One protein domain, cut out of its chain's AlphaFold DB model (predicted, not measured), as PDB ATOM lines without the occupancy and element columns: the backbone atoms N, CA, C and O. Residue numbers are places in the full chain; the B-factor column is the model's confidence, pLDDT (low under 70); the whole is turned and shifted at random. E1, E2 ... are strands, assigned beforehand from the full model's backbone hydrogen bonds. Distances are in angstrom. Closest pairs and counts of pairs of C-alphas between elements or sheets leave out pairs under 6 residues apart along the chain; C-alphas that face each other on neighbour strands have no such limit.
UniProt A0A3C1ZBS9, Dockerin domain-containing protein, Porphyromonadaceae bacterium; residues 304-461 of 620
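This is residues 304 to 461 of the 620 residues of the protein "Dockerin domain-containing protein" of Porphyromonadaceae bacterium (UniProt A0A3C1ZBS9). Two sheets spread apart like an open V: a larger, strongly twisted one, in which the long bent hairpin E8 and E9 has E5 and short E7 beside E8, with E6 beside E5, and a smaller one, E2 E1 E3 E4. The two come near each other where E3 begins beside E9, and residues 398 to 418 make a long link from E6 to E7. The printed part has 158 residues, no named helix and nine strands, E1 to E9 in order; its class is all strand, and all neighbour strands are antiparallel. It is only just compact, close to loose, with a radius of gyration of the C-alphas of 17.8 A and spans of 53 by 43 by 26 A.

In the branched sheet, E8, residues 426 to 441, has E5, residues 374 to 382, and E7, residues 419 to 421, on one side and E9, residues 450 to 461, on the other. Within hydrogen-bond range are N 379 and O 438, 2.7 A, N 428 and O 419, 2.8 A, and N 433 and O 454, 2.8 A. E7, E8 and E9 form a meander, each strand the antiparallel neighbour of the one before. E6, residues 388 to 397, pairs with E5, with N 390 and O 378 2.8 A apart. In the other sheet, E1, residues 304 to 310, and E3, residues 339 to 349, are inner strands; E2, residues 318 to 321, and E4, residues 358 to 364, are edge strands. There N 320 and O 306, N 307 and O 346, and N 341 and O 362 are each 2.8 A apart. The closest C-alphas of E3 and E9, Gly 339 and Asp 452, are 6.9 A apart.

E1 begins at C-alpha 304 (-12.558, -47.661, -32.493). E8 spans 38.3 A, E3 33.0 A, E9 28.5 A and E5 25.0 A. E8 bends by 86 degrees at residue 430. E9 ends at C-alpha 461 (-27.013, -22.976, -51.707).

The C-alphas of Arg 351 and Ala 443 are farthest apart, 53.7 A. The printed part has no cut; residues 322 to 338 make the other long link. The mean pLDDT of the printed part is 71.8; 66 residues are under 70, among them 347 to 375.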
ATOM      1  N   SER A 304     -13.793 -47.131 -33.086       65.31
ATOM      2  CA  SER A 304     -12.558 -47.661 -32.493       65.31
ATOM      3  C   SER A 304     -11.560 -46.563 -32.099       65.31
ATOM      4  O   SER A 304     -10.805 -46.722 -31.137       65.31
ATOM      5  N   ALA A 305     -11.584 -45.420 -32.791       69.88
ATOM      6  CA  ALA A 305     -10.720 -44.277 -32.510       69.88
ATOM      7  C   ALA A 305     -11.352 -42.955 -32.967       69.88
ATOM      8  O   ALA A 305     -12.190 -42.923 -33.865       69.88
ATOM      9  N   CYS A 306     -10.905 -41.855 -32.371       73.75
ATOM     10  CA  CYS A 306     -11.132 -40.496 -32.839       73.75
ATOM     11  C   CYS A 306      -9.782 -39.845 -33.123       73.75
ATOM     12  O   CYS A 306      -8.819 -40.042 -32.382       73.75
ATOM     13  N   ARG A 307      -9.713 -39.066 -34.193       81.38
ATOM     14  CA  ARG A 307      -8.574 -38.237 -34.551       81.38
ATOM     15  C   ARG A 307      -9.047 -36.798 -34.633       81.38
ATOM     16  O   ARG A 307     -10.034 -36.544 -35.312       81.38
ATOM     17  N   TYR A 308      -8.341 -35.878 -33.994       78.44
ATOM     18  CA  TYR A 308      -8.657 -34.459 -34.072       78.44
ATOM     19  C   TYR A 308      -7.405 -33.586 -34.157       78.44
ATOM     20  O   TYR A 308      -6.314 -34.021 -33.800       78.44
ATOM     21  N   TRP A 309      -7.553 -32.359 -34.642       80.31
ATOM     22  CA  TRP A 309      -6.511 -31.330 -34.628       80.31
ATOM     23  C   TRP A 309      -7.131 -29.947 -34.479       80.31
ATOM     24  O   TRP A 309      -8.318 -29.766 -34.758       80.31
ATOM     25  N   ILE A 310      -6.312 -28.988 -34.051       77.62
ATOM     26  CA  ILE A 310      -6.702 -27.590 -33.879       77.62
ATOM     27  C   ILE A 310      -6.003 -26.732 -34.948       77.62
ATOM     28  O   ILE A 310      -4.875 -27.030 -35.334       77.62
ATOM     29  N   ASP A 311      -6.680 -25.709 -35.472       78.00
ATOM     30  CA  ASP A 311      -6.137 -24.690 -36.401       78.00
ATOM     31  C   ASP A 311      -5.416 -25.221 -37.642       78.00
ATOM     32  O   ASP A 311      -4.422 -24.663 -38.107       78.00
ATOM     33  N   GLY A 312      -5.924 -26.314 -38.206       72.25
ATOM     34  CA  GLY A 312      -5.337 -26.905 -39.405       72.25
ATOM     35  C   GLY A 312      -4.028 -27.668 -39.172       72.25
ATOM     36  O   GLY A 312      -3.399 -28.045 -40.159       72.25
ATOM     37  N   ASP A 313      -3.648 -27.973 -37.923       79.12
ATOM     38  CA  ASP A 313      -2.510 -28.848 -37.578       79.12
ATOM     39  C   ASP A 313      -2.788 -30.339 -37.882       79.12
ATOM     40  O   ASP A 313      -2.621 -31.240 -37.060       79.12
ATOM     41  N   ASN A 314      -3.252 -30.621 -39.101       79.06
ATOM     42  CA  ASN A 314      -3.544 -31.969 -39.586       79.06
ATOM     43  C   ASN A 314      -2.269 -32.814 -39.779       79.06
ATOM     44  O   ASN A 314      -2.350 -34.029 -39.956       79.06
ATOM     45  N   ASP A 315      -1.090 -32.190 -39.734       78.38
ATOM     46  CA  ASP A 315       0.189 -32.897 -39.750       78.38
ATOM     47  C   ASP A 315       0.490 -33.561 -38.393       78.38
ATOM     48  O   ASP A 315       1.176 -34.586 -38.358       78.38
ATOM     49  N   ASN A 316      -0.074 -33.044 -37.288       78.25
ATOM     50  CA  ASN A 316       0.109 -33.576 -35.932       78.25
ATOM     51  C   ASN A 316      -1.226 -33.867 -35.218       78.25
ATOM     52  O   ASN A 316      -1.479 -33.358 -34.125       78.25
ATOM     53  N   PRO A 317      -2.100 -34.716 -35.782       80.75
ATOM     54  CA  PRO A 317      -3.422 -34.900 -35.224       80.75
ATOM     55  C   PRO A 317      -3.373 -35.776 -33.963       80.75
ATOM     56  O   PRO A 317      -2.779 -36.861 -33.945       80.75
ATOM     57  N   VAL A 318      -4.061 -35.346 -32.909       78.38
ATOM     58  CA  VAL A 318      -4.224 -36.121 -31.678       78.38
ATOM     59  C   VAL A 318      -5.162 -37.289 -31.959       78.38
ATOM     60  O   VAL A 318      -6.261 -37.115 -32.482       78.38
ATOM     61  N   THR A 319      -4.726 -38.506 -31.635       78.12
ATOM     62  CA  THR A 319      -5.546 -39.715 -31.790       78.12
ATOM     63  C   THR A 319      -5.901 -40.278 -30.420       78.12
ATOM     64  O   THR A 319      -5.021 -40.703 -29.673       78.12
ATOM     65  N   SER A 320      -7.196 -40.319 -30.123       66.31
ATOM     66  CA  SER A 320      -7.759 -40.858 -28.886       66.31
ATOM     67  C   SER A 320      -8.491 -42.166 -29.171       66.31
ATOM     68  O   SER A 320      -9.316 -42.249 -30.081       66.31
ATOM     69  N   ALA A 321      -8.205 -43.205 -28.389       63.69
ATOM     70  CA  ALA A 321      -8.929 -44.469 -28.481       63.69
ATOM     71  C   ALA A 321     -10.343 -44.322 -27.901       63.69
ATOM     72  O   ALA A 321     -10.527 -43.699 -26.853       63.69
ATOM     73  N   VAL A 322     -11.333 -44.936 -28.550       58.22
ATOM     74  CA  VAL A 322     -12.701 -45.010 -28.021       58.22
ATOM     75  C   VAL A 322     -12.833 -46.304 -27.227       58.22
ATOM     76  O   VAL A 322     -12.621 -47.392 -27.759       58.22
ATOM     77  N   THR A 323     -13.153 -46.199 -25.934       50.06
ATOM     78  CA  THR A 323     -13.256 -47.365 -25.042       50.06
ATOM     79  C   THR A 323     -14.694 -47.522 -24.573       50.06
ATOM     80  O   THR A 323     -15.269 -46.594 -24.016       50.06
ATOM     81  N   ALA A 324     -15.285 -48.701 -24.801       40.97
ATOM     82  CA  ALA A 324     -16.666 -49.016 -24.413       40.97
ATOM     83  C   ALA A 324     -17.722 -48.022 -24.952       40.97
ATOM     84  O   ALA A 324     -18.730 -47.768 -24.298       40.97
ATOM     85  N   GLY A 325     -17.491 -47.460 -26.144       42.34
ATOM     86  CA  GLY A 325     -18.387 -46.475 -26.762       42.34
ATOM     87  C   GLY A 325     -18.276 -45.058 -26.187       42.34
ATOM     88  O   GLY A 325     -19.017 -44.183 -26.619       42.34
ATOM     89  N   MET A 326     -17.351 -44.818 -25.251       36.09
ATOM     90  CA  MET A 326     -17.076 -43.501 -24.682       36.09
ATOM     91  C   MET A 326     -15.799 -42.911 -25.290       36.09
ATOM     92  O   MET A 326     -14.733 -43.537 -25.274       36.09
ATOM     93  N   LEU A 327     -15.921 -41.693 -25.819       51.62
ATOM     94  CA  LEU A 327     -14.822 -40.855 -26.287       51.62
ATOM     95  C   LEU A 327     -14.703 -39.667 -25.329       51.62
ATOM     96  O   LEU A 327     -15.640 -38.881 -25.234       51.62
ATOM     97  N   ASN A 328     -13.565 -39.535 -24.649       49.25
ATOM     98  CA  ASN A 328     -13.276 -38.362 -23.826       49.25
ATOM     99  C   ASN A 328     -12.341 -37.435 -24.614       49.25
ATOM    100  O   ASN A 328     -11.211 -37.821 -24.928       49.25
ATOM    101  N   LEU A 329     -12.838 -36.257 -24.992       52.81
ATOM    102  CA  LEU A 329     -12.060 -35.219 -25.669       52.81
ATOM    103  C   LEU A 329     -11.602 -34.215 -24.614       52.81
ATOM    104  O   LEU A 329     -12.320 -33.276 -24.293       52.81
ATOM    105  N   ASP A 330     -10.420 -34.457 -24.056       51.44
ATOM    106  CA  ASP A 330      -9.751 -33.504 -23.172       51.44
ATOM    107  C   ASP A 330      -8.940 -32.545 -24.055       51.44
ATOM    108  O   ASP A 330      -7.855 -32.887 -24.532       51.44
ATOM    109  N   LEU A 331      -9.551 -31.413 -24.414       55.62
ATOM    110  CA  LEU A 331      -8.962 -30.427 -25.317       55.62
ATOM    111  C   LEU A 331      -8.068 -29.479 -24.519       55.62
ATOM    112  O   LEU A 331      -8.557 -28.594 -23.823       55.62
ATOM    113  N   ASP A 332      -6.750 -29.629 -24.648       59.41
ATOM    114  CA  ASP A 332      -5.807 -28.661 -24.085       59.41
ATOM    115  C   ASP A 332      -5.765 -27.394 -24.951       59.41
ATOM    116  O   ASP A 332      -4.987 -27.282 -25.901       59.41
ATOM    117  N   ILE A 333      -6.621 -26.428 -24.616       59.28
ATOM    118  CA  ILE A 333      -6.665 -25.124 -25.285       59.28
ATOM    119  C   ILE A 333      -5.793 -24.067 -24.595       59.28
ATOM    120  O   ILE A 333      -5.744 -22.921 -25.037       59.28
ATOM    121  N   SER A 334      -5.075 -24.430 -23.525       58.41
ATOM    122  CA  SER A 334      -4.323 -23.478 -22.691       58.41
ATOM    123  C   SER A 334      -3.170 -22.790 -23.429       58.41
ATOM    124  O   SER A 334      -2.738 -21.698 -23.056       58.41
ATOM    125  N   SER A 335      -2.675 -23.430 -24.490       66.19
ATOM    126  CA  SER A 335      -1.596 -22.927 -25.342       66.19
ATOM    127  C   SER A 335      -2.086 -22.099 -26.533       66.19
ATOM    128  O   SER A 335      -1.273 -21.464 -27.215       66.19
ATOM    129  N   LEU A 336      -3.397 -22.089 -26.788       65.44
ATOM    130  CA  LEU A 336      -3.980 -21.349 -27.895       65.44
ATOM    131  C   LEU A 336      -3.968 -19.857 -27.588       65.44
ATOM    132  O   LEU A 336      -4.191 -19.401 -26.465       65.44
ATOM    133  N   LYS A 337      -3.665 -19.068 -28.616       70.50
ATOM    134  CA  LYS A 337      -3.750 -17.615 -28.493       70.50
ATOM    135  C   LYS A 337      -5.214 -17.230 -28.340       70.50
ATOM    136  O   LYS A 337      -6.071 -17.918 -28.855       70.50
ATOM    137  N   PRO A 338      -5.529 -16.092 -27.729       64.06
ATOM    138  CA  PRO A 338      -6.877 -15.572 -27.838       64.06
ATOM    139  C   PRO A 338      -7.259 -15.356 -29.315       64.06
ATOM    140  O   PRO A 338      -6.473 -14.748 -30.048       64.06
ATOM    141  N   GLY A 339      -8.447 -15.779 -29.740       58.41
ATOM    142  CA  GLY A 339      -8.879 -15.772 -31.142       58.41
ATOM    143  C   GLY A 339      -9.923 -16.845 -31.447       58.41
ATOM    144  O   GLY A 339     -10.338 -17.581 -30.551       58.41
ATOM    145  N   ILE A 340     -10.376 -16.912 -32.702       66.31
ATOM    146  CA  ILE A 340     -11.130 -18.082 -33.163       66.31
ATOM    147  C   ILE A 340     -10.161 -19.195 -33.504       66.31
ATOM    148  O   ILE A 340      -9.169 -18.989 -34.195       66.31
ATOM    149  N   HIS A 341     -10.542 -20.384 -33.074       71.94
ATOM    150  CA  HIS A 341      -9.856 -21.617 -33.354       71.94
ATOM    151  C   HIS A 341     -10.782 -22.578 -34.075       71.94
ATOM    152  O   HIS A 341     -12.008 -22.541 -33.933       71.94
ATOM    153  N   THR A 342     -10.175 -23.455 -34.858       71.50
ATOM    154  CA  THR A 342     -10.881 -24.582 -35.466       71.50
ATOM    155  C   THR A 342     -10.510 -25.847 -34.735       71.50
ATOM    156  O   THR A 342      -9.351 -26.031 -34.399       71.50
ATOM    157  N   ILE A 343     -11.468 -26.736 -34.515       72.12
ATOM    158  CA  ILE A 343     -11.195 -28.133 -34.201       72.12
ATOM    159  C   ILE A 343     -11.787 -28.985 -35.309       72.12
ATOM    160  O   ILE A 343     -12.981 -28.912 -35.588       72.12
ATOM    161  N   THR A 344     -10.961 -29.802 -35.945       74.69
ATOM    162  CA  THR A 344     -11.425 -30.778 -36.928       74.69
ATOM    163  C   THR A 344     -11.311 -32.172 -36.346       74.69
ATOM    164  O   THR A 344     -10.270 -32.509 -35.792       74.69
ATOM    165  N   CYS A 345     -12.354 -32.991 -36.483       70.31
ATOM    166  CA  CYS A 345     -12.390 -34.363 -35.991       70.31
ATOM    167  C   CYS A 345     -12.796 -35.379 -37.075       70.31
ATOM    168  O   CYS A 345     -13.585 -35.093 -37.977       70.31
ATOM    169  N   LEU A 346     -12.245 -36.589 -36.974       72.19
ATOM    170  CA  LEU A 346     -12.604 -37.782 -37.736       72.19
ATOM    171  C   LEU A 346     -12.740 -38.940 -36.764       72.19
ATOM    172  O   LEU A 346     -11.972 -39.061 -35.811       72.19
ATOM    173  N   VAL A 347     -13.652 -39.852 -37.055       69.69
ATOM    174  CA  VAL A 347     -13.823 -41.077 -36.274       69.69
ATOM    175  C   VAL A 347     -13.547 -42.295 -37.138       69.69
ATOM    176  O   VAL A 347     -13.853 -42.301 -38.329       69.69
ATOM    177  N   GLN A 348     -12.918 -43.306 -36.544       68.94
ATOM    178  CA  GLN A 348     -12.551 -44.554 -37.199       68.94
ATOM    179  C   GLN A 348     -13.527 -45.662 -36.803       68.94
ATOM    180  O   GLN A 348     -13.785 -45.847 -35.613       68.94
ATOM    181  N   ASP A 349     -14.028 -46.424 -37.775       66.12
ATOM    182  CA  ASP A 349     -14.792 -47.649 -37.513       66.12
ATOM    183  C   ASP A 349     -13.878 -48.828 -37.086       66.12
ATOM    184  O   ASP A 349     -12.646 -48.746 -37.123       66.12
ATOM    185  N   ASP A 350     -14.457 -49.952 -36.663       67.94
ATOM    186  CA  ASP A 350     -13.758 -51.202 -36.304       67.94
ATOM    187  C   ASP A 350     -13.004 -51.850 -37.471       67.94
ATOM    188  O   ASP A 350     -12.116 -52.681 -37.268       67.94
ATOM    189  N   ARG A 351     -13.347 -51.472 -38.703       66.38
ATOM    190  CA  ARG A 351     -12.702 -51.918 -39.943       66.38
ATOM    191  C   ARG A 351     -11.577 -50.978 -40.371       66.38
ATOM    192  O   ARG A 351     -10.950 -51.212 -41.405       66.38
ATOM    193  N   GLY A 352     -11.297 -49.944 -39.583       68.44
ATOM    194  CA  GLY A 352     -10.218 -48.999 -39.807       68.44
ATOM    195  C   GLY A 352     -10.535 -47.870 -40.795       68.44
ATOM    196  O   GLY A 352      -9.611 -47.145 -41.170       68.44
ATOM    197  N   ARG A 353     -11.791 -47.701 -41.227       67.06
ATOM    198  CA  ARG A 353     -12.224 -46.624 -42.132       67.06
ATOM    199  C   ARG A 353     -12.538 -45.357 -41.349       67.06
ATOM    200  O   ARG A 353     -13.187 -45.421 -40.313       67.06
ATOM    201  N   TRP A 354     -12.097 -44.218 -41.870       69.62
ATOM    202  CA  TRP A 354     -12.318 -42.906 -41.264       69.62
ATOM    203  C   TRP A 354     -13.546 -42.219 -41.864       69.62
ATOM    204  O   TRP A 354     -13.783 -42.324 -43.068       69.62
ATOM    205  N   SER A 355     -14.297 -41.503 -41.027       59.41
ATOM    206  CA  SER A 355     -15.353 -40.587 -41.463       59.41
ATOM    207  C   SER A 355     -14.784 -39.426 -42.282       59.41
ATOM    208  O   SER A 355     -13.577 -39.186 -42.300       59.41
ATOM    209  N   VAL A 356     -15.656 -38.643 -42.916       61.25
ATOM    210  CA  VAL A 356     -15.255 -37.320 -43.415       61.25
ATOM    211  C   VAL A 356     -14.848 -36.405 -42.239       61.25
ATOM    212  O   VAL A 356     -15.419 -36.546 -41.149       61.25
ATOM    213  N   PRO A 357     -13.870 -35.493 -42.418       66.81
ATOM    214  CA  PRO A 357     -13.516 -34.495 -41.412       66.81
ATOM    215  C   PRO A 357     -14.699 -33.587 -41.091       66.81
ATOM    216  O   PRO A 357     -15.312 -33.018 -41.992       66.81
ATOM    217  N   THR A 358     -14.994 -33.428 -39.806       59.34
ATOM    218  CA  THR A 358     -15.964 -32.449 -39.309       59.34
ATOM    219  C   THR A 358     -15.208 -31.330 -38.616       59.34
ATOM    220  O   THR A 358     -14.506 -31.593 -37.648       59.34
ATOM    221  N   THR A 359     -15.332 -30.095 -39.106       63.66
ATOM    222  CA  THR A 359     -14.685 -28.920 -38.501       63.66
ATOM    223  C   THR A 359     -15.698 -28.090 -37.726       63.66
ATOM    224  O   THR A 359     -16.729 -27.690 -38.267       63.66
ATOM    225  N   CYS A 360     -15.381 -27.806 -36.470       58.12
ATOM    226  CA  CYS A 360     -16.098 -26.887 -35.599       58.12
ATOM    227  C   CYS A 360     -15.212 -25.684 -35.272       58.12
ATOM    228  O   CYS A 360     -13.987 -25.765 -35.340       58.12
ATOM    229  N   TYR A 361     -15.843 -24.578 -34.899       62.59
ATOM    230  CA  TYR A 361     -15.162 -23.350 -34.517       62.59
ATOM    231  C   TYR A 361     -15.474 -23.054 -33.058       62.59
ATOM    232  O   TYR A 361     -16.626 -23.156 -32.631       62.59
ATOM    233  N   PHE A 362     -14.451 -22.689 -32.305       62.62
ATOM    234  CA  PHE A 362     -14.568 -22.280 -30.913       62.62
ATOM    235  C   PHE A 362     -13.708 -21.045 -30.693       62.62
ATOM    236  O   PHE A 362     -12.805 -20.761 -31.481       62.62
ATOM    237  N   MET A 363     -14.009 -20.266 -29.659       60.84
ATOM    238  CA  MET A 363     -13.230 -19.073 -29.363       60.84
ATOM    239  C   MET A 363     -12.438 -19.231 -28.082       60.84
ATOM    240  O   MET A 363     -13.003 -19.534 -27.041       60.84
ATOM    241  N   VAL A 364     -11.157 -18.888 -28.155       59.22
ATOM    242  CA  VAL A 364     -10.317 -18.663 -26.985       59.22
ATOM    243  C   VAL A 364     -10.372 -17.175 -26.676       59.22
ATOM    244  O   VAL A 364      -9.930 -16.326 -27.456       59.22
ATOM    245  N   LEU A 365     -10.969 -16.818 -25.549       53.88
ATOM    246  CA  LEU A 365     -11.081 -15.420 -25.145       53.88
ATOM    247  C   LEU A 365      -9.800 -14.976 -24.440       53.88
ATOM    248  O   LEU A 365      -9.148 -15.737 -23.734       53.88
ATOM    249  N   GLY A 366      -9.398 -13.729 -24.687       50.56
ATOM    250  CA  GLY A 366      -8.205 -13.168 -24.060       50.56
ATOM    251  C   GLY A 366      -8.505 -12.747 -22.638       50.56
ATOM    252  O   GLY A 366      -9.637 -12.378 -22.340       50.56
ATOM    253  N   ASN A 367      -7.471 -12.711 -21.801       51.31
ATOM    254  CA  ASN A 367      -7.552 -12.329 -20.388       51.31
ATOM    255  C   ASN A 367      -7.939 -10.841 -20.153       51.31
ATOM    256  O   ASN A 367      -7.728 -10.279 -19.081       51.31
ATOM    257  N   GLU A 368      -8.434 -10.153 -21.184       46.22
ATOM    258  CA  GLU A 368      -8.708  -8.723 -21.193       46.22
ATOM    259  C   GLU A 368     -10.196  -8.492 -20.874       46.22
ATOM    260  O   GLU A 368     -11.084  -8.689 -21.701       46.22
ATOM    261  N   ALA A 369     -10.443  -8.040 -19.644       40.94
ATOM    262  CA  ALA A 369     -11.642  -7.324 -19.197       40.94
ATOM    263  C   ALA A 369     -12.998  -8.062 -19.119       40.94
ATOM    264  O   ALA A 369     -14.005  -7.397 -18.875       40.94
ATOM    265  N   LEU A 370     -13.063  -9.394 -19.226       45.50
ATOM    266  CA  LEU A 370     -14.324 -10.146 -19.029       45.50
ATOM    267  C   LEU A 370     -14.411 -10.939 -17.722       45.50
ATOM    268  O   LEU A 370     -15.459 -11.492 -17.407       45.50
ATOM    269  N   HIS A 371     -13.351 -10.934 -16.913       39.66
ATOM    270  CA  HIS A 371     -13.242 -11.782 -15.722       39.66
ATOM    271  C   HIS A 371     -14.265 -11.497 -14.611       39.66
ATOM    272  O   HIS A 371     -14.370 -12.296 -13.684       39.66
ATOM    273  N   HIS A 372     -15.006 -10.384 -14.658       40.06
ATOM    274  CA  HIS A 372     -15.810  -9.912 -13.521       40.06
ATOM    275  C   HIS A 372     -17.313  -9.732 -13.820       40.06
ATOM    276  O   HIS A 372     -18.023  -9.165 -12.991       40.06
ATOM    277  N   ALA A 373     -17.816 -10.189 -14.973       49.75
ATOM    278  CA  ALA A 373     -19.240 -10.118 -15.303       49.75
ATOM    279  C   ALA A 373     -19.782 -11.498 -15.677       49.75
ATOM    280  O   ALA A 373     -19.133 -12.252 -16.400       49.75
ATOM    281  N   LEU A 374     -20.984 -11.818 -15.193       56.16
ATOM    282  CA  LEU A 374     -21.741 -12.937 -15.734       56.16
ATOM    283  C   LEU A 374     -22.060 -12.610 -17.207       56.16
ATOM    284  O   LEU A 374     -22.609 -11.550 -17.518       56.16
ATOM    285  N   LEU A 375     -21.667 -13.504 -18.111       69.88
ATOM    286  CA  LEU A 375     -22.010 -13.474 -19.524       69.88
ATOM    287  C   LEU A 375     -23.517 -13.693 -19.644       69.88
ATOM    288  O   LEU A 375     -23.999 -14.792 -19.381       69.88
ATOM    289  N   ALA A 376     -24.255 -12.658 -20.037       71.94
ATOM    290  CA  ALA A 376     -25.690 -12.756 -20.309       71.94
ATOM    291  C   ALA A 376     -25.984 -13.025 -21.792       71.94
ATOM    292  O   ALA A 376     -27.109 -13.362 -22.164       71.94
ATOM    293  N   GLY A 377     -24.975 -12.893 -22.653       77.19
ATOM    294  CA  GLY A 377     -25.065 -13.232 -24.064       77.19
ATOM    295  C   GLY A 377     -23.820 -12.843 -24.843       77.19
ATOM    296  O   GLY A 377     -22.873 -12.284 -24.301       77.19
ATOM    297  N   TYR A 378     -23.834 -13.104 -26.140       79.00
ATOM    298  CA  TYR A 378     -22.822 -12.639 -27.075       79.00
ATOM    299  C   TYR A 378     -23.452 -12.330 -28.430       79.00
ATOM    300  O   TYR A 378     -24.513 -12.838 -28.774       79.00
ATOM    301  N   GLU A 379     -22.812 -11.461 -29.195       85.69
ATOM    302  CA  GLU A 379     -23.187 -11.080 -30.546       85.69
ATOM    303  C   GLU A 379     -22.029 -11.403 -31.484       85.69
ATOM    304  O   GLU A 379     -20.912 -10.944 -31.258       85.69
ATOM    305  N   TYR A 380     -22.282 -12.166 -32.545       83.69
ATOM    306  CA  TYR A 380     -21.277 -12.475 -33.557       83.69
ATOM    307  C   TYR A 380     -21.773 -12.214 -34.977       83.69
ATOM    308  O   TYR A 380     -22.975 -12.166 -35.229       83.69
ATOM    309  N   TRP A 381     -20.858 -12.022 -35.922       87.62
ATOM    310  CA  TRP A 381     -21.187 -11.803 -37.332       87.62
ATOM    311  C   TRP A 381     -20.073 -12.284 -38.257       87.62
ATOM    312  O   TRP A 381     -18.917 -12.402 -37.852       87.62
ATOM    313  N   PHE A 382     -20.436 -12.522 -39.516       86.56
ATOM    314  CA  PHE A 382     -19.512 -12.885 -40.588       86.56
ATOM    315  C   PHE A 382     -19.593 -11.844 -41.702       86.56
ATOM    316  O   PHE A 382     -20.676 -11.621 -42.235       86.56
ATOM    317  N   ASN A 383     -18.476 -11.224 -42.079       88.38
ATOM    318  CA  ASN A 383     -18.409 -10.188 -43.110       88.38
ATOM    319  C   ASN A 383     -19.529  -9.139 -42.927       88.38
ATOM    320  O   ASN A 383     -19.619  -8.490 -41.884       88.38
ATOM    321  N   SER A 384     -20.396  -8.989 -43.933       84.31
ATOM    322  CA  SER A 384     -21.560  -8.097 -43.934       84.31
ATOM    323  C   SER A 384     -22.873  -8.781 -43.534       84.31
ATOM    324  O   SER A 384     -23.939  -8.179 -43.685       84.31
ATOM    325  N   ALA A 385     -22.834 -10.032 -43.069       83.38
ATOM    326  CA  ALA A 385     -24.019 -10.739 -42.606       83.38
ATOM    327  C   ALA A 385     -24.634 -10.040 -41.376       83.38
ATOM    328  O   ALA A 385     -23.920  -9.389 -40.604       83.38
ATOM    329  N   PRO A 386     -25.958 -10.176 -41.160       85.38
ATOM    330  CA  PRO A 386     -26.597  -9.688 -39.948       85.38
ATOM    331  C   PRO A 386     -25.924 -10.251 -38.701       85.38
ATOM    332  O   PRO A 386     -25.533 -11.420 -38.660       85.38
ATOM    333  N   ARG A 387     -25.832  -9.419 -37.667       87.38
ATOM    334  CA  ARG A 387     -25.307  -9.849 -36.379       87.38
ATOM    335  C   ARG A 387     -26.272 -10.827 -35.717       87.38
ATOM    336  O   ARG A 387     -27.482 -10.601 -35.700       87.38
ATOM    337  N   ILE A 388     -25.729 -11.916 -35.195       84.19
ATOM    338  CA  ILE A 388     -26.460 -12.954 -34.485       84.19
ATOM    339  C   ILE A 388     -26.184 -12.773 -33.001       84.19
ATOM    340  O   ILE A 388     -25.056 -12.940 -32.546       84.19
ATOM    341  N   GLN A 389     -27.232 -12.446 -32.255       85.94
ATOM    342  CA  GLN A 389     -27.178 -12.362 -30.805       85.94
ATOM    343  C   GLN A 389     -27.650 -13.682 -30.192       85.94
ATOM    344  O   GLN A 389     -28.736 -14.171 -30.505       85.94
ATOM    345  N   VAL A 390     -26.840 -14.240 -29.300       79.75
ATOM    346  CA  VAL A 390     -27.119 -15.448 -28.526       79.75
ATOM    347  C   VAL A 390     -27.221 -15.052 -27.063       79.75
ATOM    348  O   VAL A 390     -26.321 -14.413 -26.520       79.75
ATOM    349  N   ALA A 391     -28.341 -15.387 -26.429       80.06
ATOM    350  CA  ALA A 391     -28.519 -15.181 -24.998       80.06
ATOM    351  C   ALA A 391     -27.899 -16.350 -24.231       80.06
ATOM    352  O   ALA A 391     -28.073 -17.504 -24.611       80.06
ATOM    353  N   VAL A 392     -27.236 -16.051 -23.121       73.38
ATOM    354  CA  VAL A 392     -26.669 -17.048 -22.214       73.38
ATOM    355  C   VAL A 392     -27.527 -17.046 -20.960       73.38
ATOM    356  O   VAL A 392     -27.587 -16.063 -20.223       73.38
ATOM    357  N   THR A 393     -28.303 -18.115 -20.785       72.12
ATOM    358  CA  THR A 393     -29.281 -18.239 -19.698       72.12
ATOM    359  C   THR A 393     -29.091 -19.580 -18.989       72.12
ATOM    360  O   THR A 393     -29.204 -20.608 -19.650       72.12
ATOM    361  N   PRO A 394     -28.849 -19.599 -17.662       64.25
ATOM    362  CA  PRO A 394     -28.599 -18.451 -16.781       64.25
ATOM    363  C   PRO A 394     -27.302 -17.724 -17.165       64.25
ATOM    364  O   PRO A 394     -26.411 -18.329 -17.754       64.25
ATOM    365  N   ALA A 395     -27.179 -16.448 -16.796       64.44
ATOM    366  CA  ALA A 395     -25.911 -15.758 -16.964       64.44
ATOM    367  C   ALA A 395     -24.830 -16.476 -16.139       64.44
ATOM    368  O   ALA A 395     -25.080 -16.899 -15.004       64.44
ATOM    369  N   GLN A 396     -23.651 -16.664 -16.727       59.03
ATOM    370  CA  GLN A 396     -22.592 -17.491 -16.147       59.03
ATOM    371  C   GLN A 396     -21.239 -16.806 -16.168       59.03
ATOM    372  O   GLN A 396     -21.004 -15.915 -16.979       59.03
ATOM    373  N   MET A 397     -20.338 -17.216 -15.274       51.03
ATOM    374  CA  MET A 397     -18.942 -16.810 -15.397       51.03
ATOM    375  C   MET A 397     -18.400 -17.365 -16.709       51.03
ATOM    376  O   MET A 397     -18.611 -18.530 -17.016       51.03
ATOM    377  N   LEU A 398     -17.748 -16.505 -17.480       51.47
ATOM    378  CA  LEU A 398     -17.171 -16.861 -18.765       51.47
ATOM    379  C   LEU A 398     -15.900 -17.697 -18.553       51.47
ATOM    380  O   LEU A 398     -14.891 -17.164 -18.084       51.47
ATOM    381  N   HIS A 399     -15.929 -18.978 -18.916       49.31
ATOM    382  CA  HIS A 399     -14.740 -19.808 -19.078       49.31
ATOM    383  C   HIS A 399     -14.185 -19.696 -20.504       49.31
ATOM    384  O   HIS A 399     -14.878 -19.324 -21.454       49.31
ATOM    385  N   MET A 400     -12.895 -20.006 -20.643       42.31
ATOM    386  CA  MET A 400     -12.135 -19.896 -21.893       42.31
ATOM    387  C   MET A 400     -12.640 -20.841 -22.999       42.31
ATOM    388  O   MET A 400     -12.292 -20.646 -24.161       42.31
ATOM    389  N   ASP A 401     -13.506 -21.789 -22.633       49.09
ATOM    390  CA  ASP A 401     -14.012 -22.879 -23.468       49.09
ATOM    391  C   ASP A 401     -15.498 -22.665 -23.834       49.09
ATOM    392  O   ASP A 401     -16.029 -23.359 -24.695       49.09
ATOM    393  N   ASP A 402     -16.182 -21.693 -23.213       51.00
ATOM    394  CA  ASP A 402     -17.652 -21.664 -23.120       51.00
ATOM    395  C   ASP A 402     -18.389 -21.150 -24.364       51.00
ATOM    396  O   ASP A 402     -19.611 -21.295 -24.453       51.00
ATOM    397  N   ILE A 403     -17.701 -20.515 -25.321       58.81
ATOM    398  CA  ILE A 403     -18.359 -19.925 -26.498       58.81
ATOM    399  C   ILE A 403     -18.112 -20.781 -27.738       58.81
ATOM    400  O   ILE A 403     -17.097 -20.660 -28.429       58.81
ATOM    401  N   VAL A 404     -19.124 -21.585 -28.069       60.59
ATOM    402  CA  VAL A 404     -19.259 -22.195 -29.392       60.59
ATOM    403  C   VAL A 404     -19.994 -21.219 -30.303       60.59
ATOM    404  O   VAL A 404     -21.105 -20.769 -30.018       60.59
ATOM    405  N   VAL A 405     -19.374 -20.887 -31.433       65.44
ATOM    406  CA  VAL A 405     -19.993 -20.038 -32.452       65.44
ATOM    407  C   VAL A 405     -20.520 -20.940 -33.567       65.44
ATOM    408  O   VAL A 405     -19.726 -21.485 -34.338       65.44
ATOM    409  N   PRO A 406     -21.847 -21.104 -33.712       64.38
ATOM    410  CA  PRO A 406     -22.374 -21.826 -34.854       64.38
ATOM    411  C   PRO A 406     -22.130 -21.010 -36.128       64.38
ATOM    412  O   PRO A 406     -22.679 -19.924 -36.308       64.38
ATOM    413  N   ILE A 407     -21.335 -21.559 -37.046       64.50
ATOM    414  CA  ILE A 407     -21.118 -20.958 -38.364       64.50
ATOM    415  C   ILE A 407     -22.356 -21.206 -39.227       64.50
ATOM    416  O   ILE A 407     -22.521 -22.254 -39.848       64.50
ATOM    417  N   LYS A 408     -23.267 -20.236 -39.225       69.81
ATOM    418  CA  LYS A 408     -24.494 -20.242 -40.025       69.81
ATOM    419  C   LYS A 408     -24.634 -18.904 -40.732       69.81
ATOM    420  O   LYS A 408     -24.237 -17.875 -40.194       69.81
ATOM    421  N   ASN A 409     -25.254 -18.929 -41.911       73.19
ATOM    422  CA  ASN A 409     -25.554 -17.731 -42.704       73.19
ATOM    423  C   ASN A 409     -24.306 -16.886 -43.026       73.19
ATOM    424  O   ASN A 409     -24.370 -15.659 -43.029       73.19
ATOM    425  N   VAL A 410     -23.169 -17.547 -43.273       82.44
ATOM    426  CA  VAL A 410     -21.944 -16.876 -43.720       82.44
ATOM    427  C   VAL A 410     -22.172 -16.320 -45.115       82.44
ATOM    428  O   VAL A 410     -22.663 -17.021 -45.997       82.44
ATOM    429  N   VAL A 411     -21.794 -15.061 -45.307       84.50
ATOM    430  CA  VAL A 411     -21.856 -14.374 -46.596       84.50
ATOM    431  C   VAL A 411     -20.422 -14.053 -47.007       84.50
ATOM    432  O   VAL A 411     -19.710 -13.477 -46.185       84.50
ATOM    433  N   PRO A 412     -19.958 -14.409 -48.218       88.75
ATOM    434  CA  PRO A 412     -18.605 -14.078 -48.650       88.75
ATOM    435  C   PRO A 412     -18.467 -12.574 -48.933       88.75
ATOM    436  O   PRO A 412     -19.434 -11.910 -49.303       88.75
ATOM    437  N   ASN A 413     -17.253 -12.034 -48.812       85.69
ATOM    438  CA  ASN A 413     -16.937 -10.639 -49.142       85.69
ATOM    439  C   ASN A 413     -17.178 -10.320 -50.623       85.69
ATOM    440  O   ASN A 413     -17.499  -9.188 -50.985       85.69
ATOM    441  N   LYS A 414     -16.970 -11.318 -51.486       87.31
ATOM    442  CA  LYS A 414     -17.199 -11.261 -52.931       87.31
ATOM    443  C   LYS A 414     -17.415 -12.667 -53.473       87.31
ATOM    444  O   LYS A 414     -16.871 -13.626 -52.928       87.31
ATOM    445  N   ILE A 415     -18.123 -12.785 -54.588       89.25
ATOM    446  CA  ILE A 415     -18.254 -14.053 -55.307       89.25
ATOM    447  C   ILE A 415     -17.216 -14.070 -56.431       89.25
ATOM    448  O   ILE A 415     -17.320 -13.335 -57.412       89.25
ATOM    449  N   ALA A 416     -16.156 -14.865 -56.261       86.62
ATOM    450  CA  ALA A 416     -15.089 -15.010 -57.249       86.62
ATOM    451  C   ALA A 416     -14.355 -16.346 -57.082       86.62
ATOM    452  O   ALA A 416     -14.144 -16.792 -55.959       86.62
ATOM    453  N   GLY A 417     -13.933 -16.957 -58.195       87.81
ATOM    454  CA  GLY A 417     -13.121 -18.185 -58.176       87.81
ATOM    455  C   GLY A 417     -13.798 -19.377 -57.492       87.81
ATOM    456  O   GLY A 417     -13.112 -20.250 -56.966       87.81
ATOM    457  N   TYR A 418     -15.129 -19.385 -57.451       92.81
ATOM    458  CA  TYR A 418     -15.913 -20.415 -56.784       92.81
ATOM    459  C   TYR A 418     -16.037 -21.669 -57.653       92.81
ATOM    460  O   TYR A 418     -15.930 -21.612 -58.877       92.81
ATOM    461  N   ARG A 419     -16.291 -22.810 -57.007       93.06
ATOM    462  CA  ARG A 419     -16.641 -24.070 -57.681       93.06
ATOM    463  C   ARG A 419     -18.121 -24.368 -57.490       93.06
ATOM    464  O   ARG A 419     -18.660 -24.079 -56.423       93.06
ATOM    465  N   PHE A 420     -18.763 -24.970 -58.484       94.56
ATOM    466  CA  PHE A 420     -20.162 -25.378 -58.390       94.56
ATOM    467  C   PHE A 420     -20.271 -26.900 -58.258       94.56
ATOM    468  O   PHE A 420     -19.933 -27.634 -59.183       94.56
ATOM    469  N   ASP A 421     -20.735 -27.374 -57.100       92.38
ATOM    470  CA  ASP A 421     -21.047 -28.785 -56.881       92.38
ATOM    471  C   ASP A 421     -22.485 -29.069 -57.324       92.38
ATOM    472  O   ASP A 421     -23.452 -28.707 -56.648       92.38
ATOM    473  N   VAL A 422     -22.628 -29.701 -58.490       90.38
ATOM    474  CA  VAL A 422     -23.938 -30.041 -59.069       90.38
ATOM    475  C   VAL A 422     -24.718 -31.042 -58.203       90.38
ATOM    476  O   VAL A 422     -25.911 -30.815 -57.999       90.38
ATOM    477  N   PRO A 423     -24.120 -32.123 -57.655       89.00
ATOM    478  CA  PRO A 423     -24.849 -33.066 -56.807       89.00
ATOM    479  C   PRO A 423     -25.507 -32.422 -55.579       89.00
ATOM    480  O   PRO A 423     -26.651 -32.760 -55.271       89.00
ATOM    481  N   SER A 424     -24.821 -31.499 -54.891       86.38
ATOM    482  CA  SER A 424     -25.368 -30.795 -53.724       86.38
ATOM    483  C   SER A 424     -26.026 -29.451 -54.051       86.38
ATOM    484  O   SER A 424     -26.543 -28.798 -53.144       86.38
ATOM    485  N   LEU A 425     -26.002 -29.015 -55.317       92.19
ATOM    486  CA  LEU A 425     -26.462 -27.696 -55.768       92.19
ATOM    487  C   LEU A 425     -25.898 -26.557 -54.908       92.19
ATOM    488  O   LEU A 425     -26.627 -25.696 -54.412       92.19
ATOM    489  N   THR A 426     -24.588 -26.586 -54.680       91.50
ATOM    490  CA  THR A 426     -23.899 -25.637 -53.799       91.50
ATOM    491  C   THR A 426     -22.713 -25.010 -54.517       91.50
ATOM    492  O   THR A 426     -21.874 -25.707 -55.081       91.50
ATOM    493  N   ALA A 427     -22.622 -23.685 -54.472       92.00
ATOM    494  CA  ALA A 427     -21.433 -22.959 -54.888       92.00
ATOM    495  C   ALA A 427     -20.508 -22.778 -53.679       92.00
ATOM    496  O   ALA A 427     -20.933 -22.286 -52.638       92.00
ATOM    497  N   LEU A 428     -19.253 -23.191 -53.804       90.81
ATOM    498  CA  LEU A 428     -18.249 -23.109 -52.745       90.81
ATOM    499  C   LEU A 428     -17.291 -21.973 -53.094       90.81
ATOM    500  O   LEU A 428     -16.491 -22.097 -54.026       90.81
ATOM    501  N   VAL A 429     -17.440 -20.854 -52.384       92.31
ATOM    502  CA  VAL A 429     -16.717 -19.604 -52.641       92.31
ATOM    503  C   VAL A 429     -15.525 -19.504 -51.689       92.31
ATOM    504  O   VAL A 429     -15.752 -19.346 -50.490       92.31
ATOM    505  N   PRO A 430     -14.275 -19.580 -52.175       90.50
ATOM    506  CA  PRO A 430     -13.112 -19.383 -51.318       90.50
ATOM    507  C   PRO A 430     -13.037 -17.916 -50.875       90.50
ATOM    508  O   PRO A 430     -12.963 -17.014 -51.713       90.50
ATOM    509  N   ASP A 431     -13.052 -17.675 -49.566       88.50
ATOM    510  CA  ASP A 431     -12.970 -16.334 -48.987       88.50
ATOM    511  C   ASP A 431     -12.205 -16.328 -47.658       88.50
ATOM    512  O   ASP A 431     -12.201 -17.302 -46.906       88.50
ATOM    513  N   ASP A 432     -11.590 -15.186 -47.367       88.69
ATOM    514  CA  ASP A 432     -11.020 -14.862 -46.064       88.69
ATOM    515  C   ASP A 432     -12.118 -14.162 -45.248       88.69
ATOM    516  O   ASP A 432     -12.244 -12.934 -45.229       88.69
ATOM    517  N   VAL A 433     -12.984 -14.963 -44.626       86.62
ATOM    518  CA  VAL A 433     -14.184 -14.496 -43.929       86.62
ATOM    519  C   VAL A 433     -13.790 -13.750 -42.661       86.62
ATOM    520  O   VAL A 433     -13.208 -14.314 -41.734       86.62
ATOM    521  N   LEU A 434     -14.165 -12.477 -42.587       87.56
ATOM    522  CA  LEU A 434     -14.075 -11.678 -41.380       87.56
ATOM    523  C   LEU A 434     -15.107 -12.188 -40.384       87.56
ATOM    524  O   LEU A 434     -16.307 -12.154 -40.642       87.56
ATOM    525  N   PHE A 435     -14.647 -12.611 -39.224       83.75
ATOM    526  CA  PHE A 435     -15.502 -12.963 -38.110       83.75
ATOM    527  C   PHE A 435     -15.403 -11.885 -37.036       83.75
ATOM    528  O   PHE A 435     -14.301 -11.494 -36.657       83.75
ATOM    529  N   GLY A 436     -16.537 -11.427 -36.514       81.12
ATOM    530  CA  GLY A 436     -16.572 -10.528 -35.368       81.12
ATOM    531  C   GLY A 436     -17.365 -11.091 -34.196       81.12
ATOM    532  O   GLY A 436     -18.375 -11.753 -34.407       81.12
ATOM    533  N   LEU A 437     -16.918 -10.797 -32.971       78.94
ATOM    534  CA  LEU A 437     -17.610 -11.110 -31.718       78.94
ATOM    535  C   LEU A 437     -17.591  -9.915 -30.764       78.94
ATOM    536  O   LEU A 437     -16.572  -9.240 -30.592       78.94
ATOM    537  N   GLN A 438     -18.708  -9.718 -30.079       79.56
ATOM    538  CA  GLN A 438     -18.839  -8.930 -28.862       79.56
ATOM    539  C   GLN A 438     -19.551  -9.776 -27.813       79.56
ATOM    540  O   GLN A 438     -20.459 -10.529 -28.139       79.56
ATOM    541  N   VAL A 439     -19.172  -9.656 -26.549       75.94
ATOM    542  CA  VAL A 439     -19.925 -10.282 -25.457       75.94
ATOM    543  C   VAL A 439     -20.798  -9.253 -24.751       75.94
ATOM    544  O   VAL A 439     -20.530  -8.053 -24.826       75.94
ATOM    545  N   ILE A 440     -21.847  -9.730 -24.089       77.69
ATOM    546  CA  ILE A 440     -22.884  -8.934 -23.437       77.69
ATOM    547  C   ILE A 440     -22.896  -9.293 -21.950       77.69
ATOM    548  O   ILE A 440     -23.079 -10.459 -21.586       77.69
ATOM    549  N   ASP A 441     -22.702  -8.292 -21.093       72.06
ATOM    550  CA  ASP A 441     -22.837  -8.453 -19.641       72.06
ATOM    551  C   ASP A 441     -24.316  -8.482 -19.196       72.06
ATOM    552  O   ASP A 441     -25.228  -8.172 -19.963       72.06
ATOM    553  N   GLU A 442     -24.585  -8.824 -17.933       73.50
ATOM    554  CA  GLU A 442     -25.947  -8.798 -17.360       73.50
ATOM    555  C   GLU A 442     -26.647  -7.433 -17.403       73.50
ATOM    556  O   GLU A 442     -27.876  -7.370 -17.344       73.50
ATOM    557  N   ALA A 443     -25.897  -6.336 -17.510       73.44
ATOM    558  CA  ALA A 443     -26.453  -4.996 -17.659       73.44
ATOM    559  C   ALA A 443     -26.777  -4.648 -19.128       73.44
ATOM    560  O   ALA A 443     -27.337  -3.580 -19.389       73.44
ATOM    561  N   GLY A 444     -26.475  -5.544 -20.073       74.94
ATOM    562  CA  GLY A 444     -26.681  -5.361 -21.506       74.94
ATOM    563  C   GLY A 444     -25.579  -4.555 -22.198       74.94
ATOM    564  O   GLY A 444     -25.768  -4.140 -23.343       74.94
ATOM    565  N   ASN A 445     -24.446  -4.303 -21.538       79.00
ATOM    566  CA  ASN A 445     -23.319  -3.607 -22.149       79.00
ATOM    567  C   ASN A 445     -22.518  -4.566 -23.031       79.00
ATOM    568  O   ASN A 445     -22.213  -5.692 -22.639       79.00
ATOM    569  N   LEU A 446     -22.134  -4.077 -24.209       77.69
ATOM    570  CA  LEU A 446     -21.283  -4.795 -25.151       77.69
ATOM    571  C   LEU A 446     -19.802  -4.572 -24.833       77.69
ATOM    572  O   LEU A 446     -19.375  -3.443 -24.575       77.69
ATOM    573  N   SER A 447     -19.003  -5.629 -24.948       73.25
ATOM    574  CA  SER A 447     -17.546  -5.519 -24.990       73.25
ATOM    575  C   SER A 447     -17.069  -4.809 -26.262       73.25
ATOM    576  O   SER A 447     -17.815  -4.630 -27.230       73.25
ATOM    577  N   GLY A 448     -15.780  -4.463 -26.312       73.00
ATOM    578  CA  GLY A 448     -15.134  -4.135 -27.584       73.00
ATOM    579  C   GLY A 448     -15.284  -5.286 -28.586       73.00
ATOM    580  O   GLY A 448     -15.222  -6.455 -28.201       73.00
ATOM    581  N   ALA A 449     -15.504  -4.946 -29.859       78.12
ATOM    582  CA  ALA A 449     -15.546  -5.916 -30.946       78.12
ATOM    583  C   ALA A 449     -14.168  -6.527 -31.161       78.12
ATOM    584  O   ALA A 449     -13.200  -5.816 -31.440       78.12
ATOM    585  N   ARG A 450     -14.103  -7.852 -31.071       75.31
ATOM    586  CA  ARG A 450     -12.955  -8.623 -31.517       75.31
ATOM    587  C   ARG A 450     -13.226  -9.118 -32.924       75.31
ATOM    588  O   ARG A 450     -14.307  -9.630 -33.188       75.31
ATOM    589  N   VAL A 451     -12.250  -8.947 -33.805       78.06
ATOM    590  CA  VAL A 451     -12.354  -9.342 -35.205       78.06
ATOM    591  C   VAL A 451     -11.181 -10.241 -35.556       78.06
ATOM    592  O   VAL A 451     -10.054  -9.958 -35.150       78.06
ATOM    593  N   ASP A 452     -11.466 -11.301 -36.297       78.19
ATOM    594  CA  ASP A 452     -10.479 -12.223 -36.847       78.19
ATOM    595  C   ASP A 452     -10.818 -12.558 -38.304       78.19
ATOM    596  O   ASP A 452     -11.872 -12.170 -38.813       78.19
ATOM    597  N   THR A 453      -9.917 -13.242 -39.001       81.75
ATOM    598  CA  THR A 453     -10.108 -13.649 -40.396       81.75
ATOM    599  C   THR A 453      -9.908 -15.147 -40.541       81.75
ATOM    600  O   THR A 453      -8.911 -15.698 -40.085       81.75
ATOM    601  N   ILE A 454     -10.869 -15.798 -41.188       76.75
ATOM    602  CA  ILE A 454     -10.947 -17.247 -41.303       76.75
ATOM    603  C   ILE A 454     -10.943 -17.623 -42.787       76.75
ATOM    604  O   ILE A 454     -11.888 -17.264 -43.490       76.75
ATOM    605  N   PRO A 455      -9.950 -18.384 -43.272       81.44
ATOM    606  CA  PRO A 455     -10.016 -18.944 -44.614       81.44
ATOM    607  C   PRO A 455     -11.113 -20.016 -44.660       81.44
ATOM    608  O   PRO A 455     -11.057 -21.013 -43.936       81.44
ATOM    609  N   MET A 456     -12.126 -19.818 -45.503       81.62
ATOM    610  CA  MET A 456     -13.278 -20.712 -45.612       81.62
ATOM    611  C   MET A 456     -13.772 -20.815 -47.058       81.62
ATOM    612  O   MET A 456     -13.936 -19.813 -47.750       81.62
ATOM    613  N   ASP A 457     -14.097 -22.034 -47.489       85.31
ATOM    614  CA  ASP A 457     -14.958 -22.250 -48.654       85.31
ATOM    615  C   ASP A 457     -16.415 -22.034 -48.225       85.31
ATOM    616  O   ASP A 457     -17.039 -22.932 -47.656       85.31
ATOM    617  N   VAL A 458     -16.954 -20.837 -48.451       88.44
ATOM    618  CA  VAL A 458     -18.315 -20.476 -48.041       88.44
ATOM    619  C   VAL A 458     -19.331 -21.237 -48.902       88.44
ATOM    620  O   VAL A 458     -19.372 -21.013 -50.116       88.44
ATOM    621  N   PRO A 459     -20.160 -22.128 -48.316       88.44
ATOM    622  CA  PRO A 459     -21.172 -22.856 -49.063       88.44
ATOM    623  C   PRO A 459     -22.396 -21.969 -49.280       88.44
ATOM    624  O   PRO A 459     -23.116 -21.631 -48.340       88.44
ATOM    625  N   LEU A 460     -22.658 -21.624 -50.535       89.25
ATOM    626  CA  LEU A 460     -23.853 -20.914 -50.965       89.25
ATOM    627  C   LEU A 460     -24.811 -21.899 -51.646       89.25
ATOM    628  O   LEU A 460     -24.502 -22.394 -52.734       89.25
ATOM    629  N   PRO A 461     -25.973 -22.206 -51.039       89.31
ATOM    630  CA  PRO A 461     -27.013 -22.976 -51.707       89.31
ATOM    631  C   PRO A 461     -27.478 -22.256 -52.972       89.31
ATOM    632  O   PRO A 461     -27.763 -21.059 -52.937       89.31
TER     633      PRO A 461